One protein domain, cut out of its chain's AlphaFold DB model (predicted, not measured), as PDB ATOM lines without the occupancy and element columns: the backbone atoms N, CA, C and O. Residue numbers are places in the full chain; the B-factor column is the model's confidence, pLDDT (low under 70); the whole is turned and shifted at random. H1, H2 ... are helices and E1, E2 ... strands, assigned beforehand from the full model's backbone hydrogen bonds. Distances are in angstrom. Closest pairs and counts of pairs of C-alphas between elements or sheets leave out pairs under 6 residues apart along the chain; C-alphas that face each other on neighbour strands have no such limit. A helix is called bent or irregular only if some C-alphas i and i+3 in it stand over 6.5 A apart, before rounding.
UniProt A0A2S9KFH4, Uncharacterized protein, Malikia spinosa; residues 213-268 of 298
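AT A GLANCE: This is residues 213 to 268 of the 298 residues of an uncharacterized protein of Malikia spinosa (UniProt A0A2S9KFH4). One long helix, H1, packs alongside a small two-stranded ribbon, E1 and E2, chiefly at E1, and kinks sharply near its last turns. At the other end of H1, residues 221 to 232, of which 227 to 232 belong to H1, stick out from the body. The printed part has 56 residues, with one named helix and two named strands in the order E1, H1, E2; the sheet, order E1 - E2, is antiparallel, and the class is mixed, helices and strands. The whole is only just compact, close to loose, with a radius of gyration of the C-alphas of 12.0 A and spans of 33 by 23 by 19 A.

IN THESE COORDINATES: Find C-alpha 213 at (0.675, -0.976, -23.745), where E1, residues 213 to 217, begins. Its partner E2 is residues 263 to 267, and C-alpha 267 is at (-1.344, 3.192, -19.868); E1 measures 13.6 A and E2 12.8 A. H1, residues 227 to 252, starts at C-alpha 227, (23.699, -7.155, -11.741), and measures 27.1 A.

HOW THE PARTS SIT: E1 and E2 are antiparallel neighbours at 147 degrees; look for N 216 and O 264, 2.8 A apart and within hydrogen-bond range. The closest C-alphas of E1 and H1 are those of Gly 214 and Trp 244, 6.4 A apart. H1 is irregular, with C-alphas 246 and 249 9.8 A apart, and has a kink of 104 degrees near residue 246. In H1, 18 of 22 O i to N i+4 pairs are within hydrogen-bond range.

THE WHOLE: The farthest C-alphas, those of Ala 223 and Lys 246, are 34.2 A apart. The printed part has no cut, and both links are short. Look for low confidence, under 70, at residues 218 to 225 and 253 to 262.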
ATOM      1  N   HIS A 213      -0.401  -0.473 -22.892       88.00
ATOM      2  CA  HIS A 213       0.675  -0.976 -23.745       88.00
ATOM      3  C   HIS A 213       1.705  -1.747 -22.902       88.00
ATOM      4  O   HIS A 213       2.671  -1.205 -22.368       88.00
ATOM      5  N   GLY A 214       1.479  -3.049 -22.750       84.62
ATOM      6  CA  GLY A 214       2.384  -3.922 -22.012       84.62
ATOM      7  C   GLY A 214       2.272  -3.814 -20.491       84.62
ATOM      8  O   GLY A 214       1.413  -3.131 -19.917       84.62
ATOM      9  N   SER A 215       3.189  -4.514 -19.835       82.56
ATOM     10  CA  SER A 215       3.322  -4.612 -18.387       82.56
ATOM     11  C   SER A 215       4.698  -4.120 -17.921       82.56
ATOM     12  O   SER A 215       5.618  -3.869 -18.703       82.56
ATOM     13  N   ARG A 216       4.827  -3.914 -16.613       77.25
ATOM     14  CA  ARG A 216       6.101  -3.861 -15.891       77.25
ATOM     15  C   ARG A 216       5.935  -4.560 -14.556       77.25
ATOM     16  O   ARG A 216       4.866  -4.470 -13.955       77.25
ATOM     17  N   HIS A 217       6.993  -5.160 -14.041       73.75
ATOM     18  CA  HIS A 217       6.988  -5.636 -12.666       73.75
ATOM     19  C   HIS A 217       7.003  -4.455 -11.685       73.75
ATOM     20  O   HIS A 217       7.673  -3.437 -11.904       73.75
ATOM     21  N   ARG A 218       6.225  -4.560 -10.603       69.69
ATOM     22  CA  ARG A 218       6.254  -3.594  -9.504       69.69
ATOM     23  C   ARG A 218       7.665  -3.599  -8.926       69.69
ATOM     24  O   ARG A 218       8.154  -4.637  -8.489       69.69
ATOM     25  N   ARG A 219       8.312  -2.430  -8.902       63.22
ATOM     26  CA  ARG A 219       9.583  -2.270  -8.192       63.22
ATOM     27  C   ARG A 219       9.317  -2.504  -6.709       63.22
ATOM     28  O   ARG A 219       8.730  -1.649  -6.047       63.22
ATOM     29  N   VAL A 220       9.718  -3.660  -6.197       58.94
ATOM     30  CA  VAL A 220       9.907  -3.831  -4.758       58.94
ATOM     31  C   VAL A 220      11.097  -2.941  -4.409       58.94
ATOM     32  O   VAL A 220      12.127  -3.018  -5.078       58.94
ATOM     33  N   ARG A 221      10.946  -2.026  -3.442       52.09
ATOM     34  CA  ARG A 221      12.077  -1.257  -2.901       52.09
ATOM     35  C   ARG A 221      13.050  -2.265  -2.283       52.09
ATOM     36  O   ARG A 221      12.914  -2.610  -1.119       52.09
ATOM     37  N   GLN A 222      13.985  -2.781  -3.069       48.19
ATOM     38  CA  GLN A 222      15.110  -3.559  -2.576       48.19
ATOM     39  C   GLN A 222      16.397  -2.805  -2.888       48.19
ATOM     40  O   GLN A 222      16.579  -2.267  -3.982       48.19
ATOM     41  N   ALA A 223      17.246  -2.724  -1.865       51.97
ATOM     42  CA  ALA A 223      18.578  -2.147  -1.903       51.97
ATOM     43  C   ALA A 223      19.382  -2.690  -3.096       51.97
ATOM     44  O   ALA A 223      19.285  -3.876  -3.396       51.97
ATOM     45  N   LYS A 224      20.140  -1.801  -3.764       56.25
ATOM     46  CA  LYS A 224      21.089  -2.055  -4.871       56.25
ATOM     47  C   LYS A 224      20.860  -3.399  -5.581       56.25
ATOM     48  O   LYS A 224      21.479  -4.404  -5.238       56.25
ATOM     49  N   THR A 225      19.980  -3.414  -6.583       58.38
ATOM     50  CA  THR A 225      19.764  -4.579  -7.457       58.38
ATOM     51  C   THR A 225      21.103  -5.132  -7.941       58.38
ATOM     52  O   THR A 225      21.822  -4.459  -8.679       58.38
ATOM     53  N   LYS A 226      21.443  -6.357  -7.517       71.19
ATOM     54  CA  LYS A 226      22.630  -7.078  -7.995       71.19
ATOM     55  C   LYS A 226      22.565  -7.197  -9.532       71.19
ATOM     56  O   LYS A 226      21.473  -7.457 -10.044       71.19
ATOM     57  N   PRO A 227      23.684  -7.083 -10.273       74.12
ATOM     58  CA  PRO A 227      23.699  -7.155 -11.741       74.12
ATOM     59  C   PRO A 227      22.953  -8.365 -12.329       74.12
ATOM     60  O   PRO A 227      22.218  -8.228 -13.303       74.12
ATOM     61  N   LEU A 228      23.047  -9.535 -11.683       75.00
ATOM     62  CA  LEU A 228      22.330 -10.750 -12.087       75.00
ATOM     63  C   LEU A 228      20.799 -10.580 -12.077       75.00
ATOM     64  O   LEU A 228      20.121 -11.046 -12.989       75.00
ATOM     65  N   LEU A 229      20.247  -9.880 -11.080       74.00
ATOM     66  CA  LEU A 229      18.805  -9.623 -10.995       74.00
ATOM     67  C   LEU A 229      18.336  -8.688 -12.112       74.00
ATOM     68  O   LEU A 229      17.244  -8.877 -12.638       74.00
ATOM     69  N   ALA A 230      19.165  -7.719 -12.515       74.12
ATOM     70  CA  ALA A 230      18.860  -6.849 -13.648       74.12
ATOM     71  C   ALA A 230      18.805  -7.635 -14.972       74.12
ATOM     72  O   ALA A 230      17.890  -7.432 -15.767       74.12
ATOM     73  N   VAL A 231      19.728  -8.583 -15.177       79.38
ATOM     74  CA  VAL A 231      19.727  -9.471 -16.355       79.38
ATOM     75  C   VAL A 231      18.494 -10.379 -16.368       79.38
ATOM     76  O   VAL A 231      17.834 -10.502 -17.401       79.38
ATOM     77  N   LEU A 232      18.150 -10.996 -15.232       79.25
ATOM     78  CA  LEU A 232      16.955 -11.839 -15.117       79.25
ATOM     79  C   LEU A 232      15.668 -11.039 -15.361       79.25
ATOM     80  O   LEU A 232      14.793 -11.509 -16.087       79.25
ATOM     81  N   GLN A 233      15.581  -9.815 -14.834       77.06
ATOM     82  CA  GLN A 233      14.453  -8.919 -15.086       77.06
ATOM     83  C   GLN A 233      14.343  -8.553 -16.571       77.06
ATOM     84  O   GLN A 233      13.254  -8.622 -17.130       77.06
ATOM     85  N   GLY A 234      15.461  -8.232 -17.229       78.94
ATOM     86  CA  GLY A 234      15.478  -7.934 -18.663       78.94
ATOM     87  C   GLY A 234      15.007  -9.113 -19.519       78.94
ATOM     88  O   GLY A 234      14.207  -8.930 -20.436       78.94
ATOM     89  N   LYS A 235      15.430 -10.341 -19.185       82.31
ATOM     90  CA  LYS A 235      14.923 -11.559 -19.843       82.31
ATOM     91  C   LYS A 235      13.425 -11.746 -19.605       82.31
ATOM     92  O   LYS A 235      12.695 -12.048 -20.545       82.31
ATOM     93  N   GLN A 236      12.951 -11.541 -18.377       81.19
ATOM     94  CA  GLN A 236      11.527 -11.652 -18.065       81.19
ATOM     95  C   GLN A 236      10.693 -10.616 -18.833       81.19
ATOM     96  O   GLN A 236       9.665 -10.976 -19.401       81.19
ATOM     97  N   ASP A 237      11.164  -9.371 -18.929       80.56
ATOM     98  CA  ASP A 237      10.500  -8.302 -19.680       80.56
ATOM     99  C   ASP A 237      10.389  -8.646 -21.180       80.56
ATOM    100  O   ASP A 237       9.352  -8.403 -21.797       80.56
ATOM    101  N   GLN A 238      11.412  -9.280 -21.770       84.00
ATOM    102  CA  GLN A 238      11.357  -9.773 -23.155       84.00
ATOM    103  C   GLN A 238      10.315 -10.885 -23.335       84.00
ATOM    104  O   GLN A 238       9.549 -10.868 -24.301       84.00
ATOM    105  N   ILE A 239      10.244 -11.837 -22.399       84.38
ATOM    106  CA  ILE A 239       9.243 -12.913 -22.428       84.38
ATOM    107  C   ILE A 239       7.831 -12.331 -22.240       84.38
ATOM    108  O   ILE A 239       6.879 -12.787 -22.877       84.38
ATOM    109  N   ASP A 240       7.661 -11.342 -21.365       83.19
ATOM    110  CA  ASP A 240       6.411 -10.602 -21.172       83.19
ATOM    111  C   ASP A 240       5.980  -9.875 -22.441       83.19
ATOM    112  O   ASP A 240       4.826 -10.015 -22.849       83.19
ATOM    113  N   GLN A 241       6.902  -9.189 -23.116       84.31
ATOM    114  CA  GLN A 241       6.615  -8.518 -24.378       84.31
ATOM    115  C   GLN A 241       6.231  -9.515 -25.479       84.31
ATOM    116  O   GLN A 241       5.212  -9.335 -26.145       84.31
ATOM    117  N   ALA A 242       6.985 -10.605 -25.640       85.81
ATOM    118  CA  ALA A 242       6.664 -11.651 -26.612       85.81
ATOM    119  C   ALA A 242       5.298 -12.297 -26.325       85.81
ATOM    120  O   ALA A 242       4.520 -12.583 -27.240       85.81
ATOM    121  N   HIS A 243       4.969 -12.495 -25.045       85.00
ATOM    122  CA  HIS A 243       3.660 -12.992 -24.646       85.00
ATOM    123  C   HIS A 243       2.558 -11.970 -24.958       85.00
ATOM    124  O   HIS A 243       1.562 -12.336 -25.580       85.00
ATOM    125  N   TRP A 244       2.751 -10.692 -24.618       86.75
ATOM    126  CA  TRP A 244       1.822  -9.607 -24.942       86.75
ATOM    127  C   TRP A 244       1.491  -9.555 -26.432       86.75
ATOM    128  O   TRP A 244       0.321  -9.465 -26.801       86.75
ATOM    129  N   GLU A 245       2.489  -9.684 -27.304       85.31
ATOM    130  CA  GLU A 245       2.254  -9.674 -28.748       85.31
ATOM    131  C   GLU A 245       1.374 -10.835 -29.230       85.31
ATOM    132  O   GLU A 245       0.620 -10.674 -30.195       85.31
ATOM    133  N   LYS A 246       1.411 -11.978 -28.534       84.75
ATOM    134  CA  LYS A 246       0.641 -13.180 -28.874       84.75
ATOM    135  C   LYS A 246      -0.800 -13.150 -28.360       84.75
ATOM    136  O   LYS A 246      -1.690 -13.687 -29.020       84.75
ATOM    137  N   VAL A 247      -1.039 -12.586 -27.175       84.31
ATOM    138  CA  VAL A 247      -2.338 -12.726 -26.479       84.31
ATOM    139  C   VAL A 247      -2.953 -11.413 -25.989       84.31
ATOM    140  O   VAL A 247      -4.117 -11.401 -25.594       84.31
ATOM    141  N   GLY A 248      -2.216 -10.305 -26.056       86.81
ATOM    142  CA  GLY A 248      -2.650  -8.992 -25.590       86.81
ATOM    143  C   GLY A 248      -2.920  -8.944 -24.088       86.81
ATOM    144  O   GLY A 248      -2.536  -9.828 -23.328       86.81
ATOM    145  N   VAL A 249      -3.654  -7.919 -23.659       86.00
ATOM    146  CA  VAL A 249      -4.020  -7.685 -22.254       86.00
ATOM    147  C   VAL A 249      -4.887  -8.801 -21.646       86.00
ATOM    148  O   VAL A 249      -5.036  -8.867 -20.430       86.00
ATOM    149  N   GLY A 250      -5.459  -9.683 -22.476       79.25
ATOM    150  CA  GLY A 250      -6.251 -10.855 -22.087       79.25
ATOM    151  C   GLY A 250      -5.630 -11.686 -20.971       79.25
ATOM    152  O   GLY A 250      -6.237 -11.868 -19.920       79.25
ATOM    153  N   SER A 251      -4.401 -12.151 -21.191       73.62
ATOM    154  CA  SER A 251      -3.735 -13.116 -20.308       73.62
ATOM    155  C   SER A 251      -3.101 -12.497 -19.063       73.62
ATOM    156  O   SER A 251      -2.641 -13.224 -18.183       73.62
ATOM    157  N   PHE A 252      -3.057 -11.166 -19.012       75.44
ATOM    158  CA  PHE A 252      -2.536 -10.378 -17.897       75.44
ATOM    159  C   PHE A 252      -3.665  -9.871 -16.982       75.44
ATOM    160  O   PHE A 252      -3.413  -9.112 -16.050       75.44
ATOM    161  N   GLN A 253      -4.912 -10.259 -17.266       67.88
ATOM    162  CA  GLN A 253      -6.092 -10.024 -16.435       67.88
ATOM    163  C   GLN A 253      -6.598 -11.354 -15.853       67.88
ATOM    164  O   GLN A 253      -6.209 -12.421 -16.331       67.88
ATOM    165  N   ARG A 254      -7.452 -11.264 -14.822       54.03
ATOM    166  CA  ARG A 254      -8.077 -12.373 -14.074       54.03
ATOM    167  C   ARG A 254      -8.190 -13.707 -14.832       54.03
ATOM    168  O   ARG A 254      -8.824 -13.765 -15.882       54.03
ATOM    169  N   GLY A 255      -7.612 -14.779 -14.283       50.78
ATOM    170  CA  GLY A 255      -7.637 -16.147 -14.826       50.78
ATOM    171  C   GLY A 255      -6.495 -16.503 -15.794       50.78
ATOM    172  O   GLY A 255      -6.513 -17.569 -16.427       50.78
ATOM    173  N   GLY A 256      -5.497 -15.627 -15.943       51.44
ATOM    174  CA  GLY A 256      -4.265 -15.887 -16.689       51.44
ATOM    175  C   GLY A 256      -3.123 -16.373 -15.789       51.44
ATOM    176  O   GLY A 256      -2.979 -15.912 -14.663       51.44
ATOM    177  N   LYS A 257      -2.246 -17.262 -16.288       49.19
ATOM    178  CA  LYS A 257      -1.096 -17.808 -15.523       49.19
ATOM    179  C   LYS A 257      -0.166 -16.732 -14.918       49.19
ATOM    180  O   LYS A 257       0.609 -17.053 -14.026       49.19
ATOM    181  N   ARG A 258      -0.209 -15.485 -15.411       55.09
ATOM    182  CA  ARG A 258       0.644 -14.363 -14.968       55.09
ATOM    183  C   ARG A 258      -0.037 -13.363 -14.037       55.09
ATOM    184  O   ARG A 258       0.616 -12.422 -13.606       55.09
ATOM    185  N   GLU A 259      -1.302 -13.577 -13.688       49.88
ATOM    186  CA  GLU A 259      -2.011 -12.758 -12.698       49.88
ATOM    187  C   GLU A 259      -1.331 -12.781 -11.315       49.88
ATOM    188  O   GLU A 259      -1.361 -11.791 -10.593       49.88
ATOM    189  N   ALA A 260      -0.653 -13.884 -10.976       48.53
ATOM    190  CA  ALA A 260       0.040 -14.054  -9.699       48.53
ATOM    191  C   ALA A 260       1.330 -13.217  -9.560       48.53
ATOM    192  O   ALA A 260       1.868 -13.091  -8.461       48.53
ATOM    193  N   ALA A 261       1.850 -12.640 -10.649       53.72
ATOM    194  CA  ALA A 261       3.025 -11.777 -10.596       53.72
ATOM    195  C   ALA A 261       2.576 -10.327 -10.385       53.72
ATOM    196  O   ALA A 261       1.657  -9.873 -11.057       53.72
ATOM    197  N   ALA A 262       3.231  -9.584  -9.487       60.56
ATOM    198  CA  ALA A 262       2.974  -8.170  -9.188       60.56
ATOM    199  C   ALA A 262       3.214  -7.238 -10.404       60.56
ATOM    200  O   ALA A 262       4.138  -6.424 -10.415       60.56
ATOM    201  N   LEU A 263       2.407  -7.378 -11.451       71.81
ATOM    202  CA  LEU A 263       2.514  -6.696 -12.730       71.81
ATOM    203  C   LEU A 263       1.630  -5.450 -12.734       71.81
ATOM    204  O   LEU A 263       0.458  -5.469 -12.370       71.81
ATOM    205  N   VAL A 264       2.210  -4.347 -13.189       78.50
ATOM    206  CA  VAL A 264       1.537  -3.069 -13.402       78.50
ATOM    207  C   VAL A 264       1.418  -2.844 -14.902       78.50
ATOM    208  O   VAL A 264       2.421  -2.828 -15.613       78.50
ATOM    209  N   LEU A 265       0.199  -2.640 -15.392       85.31
ATOM    210  CA  LEU A 265      -0.050  -2.335 -16.801       85.31
ATOM    211  C   LEU A 265       0.290  -0.871 -17.100       85.31
ATOM    212  O   LEU A 265      -0.096   0.027 -16.347       85.31
ATOM    213  N   LYS A 266       1.003  -0.617 -18.201       86.94
ATOM    214  CA  LYS A 266       1.364   0.747 -18.620       86.94
ATOM    215  C   LYS A 266       0.220   1.339 -19.440       86.94
ATOM    216  O   LYS A 266      -0.235   0.708 -20.388       86.94
ATOM    217  N   ARG A 267      -0.281   2.526 -19.088       88.50
ATOM    218  CA  ARG A 267      -1.344   3.192 -19.868       88.50
ATOM    219  C   ARG A 267      -0.775   3.732 -21.173       88.50
ATOM    220  O   ARG A 267       0.277   4.355 -21.157       88.50
ATOM    221  N   ASP A 268      -1.493   3.529 -22.275       93.38
ATOM    222  CA  ASP A 268      -1.148   4.111 -23.577       93.38
ATOM    223  C   ASP A 268      -1.563   5.591 -23.572       93.38
ATOM    224  O   ASP A 268      -2.724   5.922 -23.816       93.38
TER     225      ASP A 268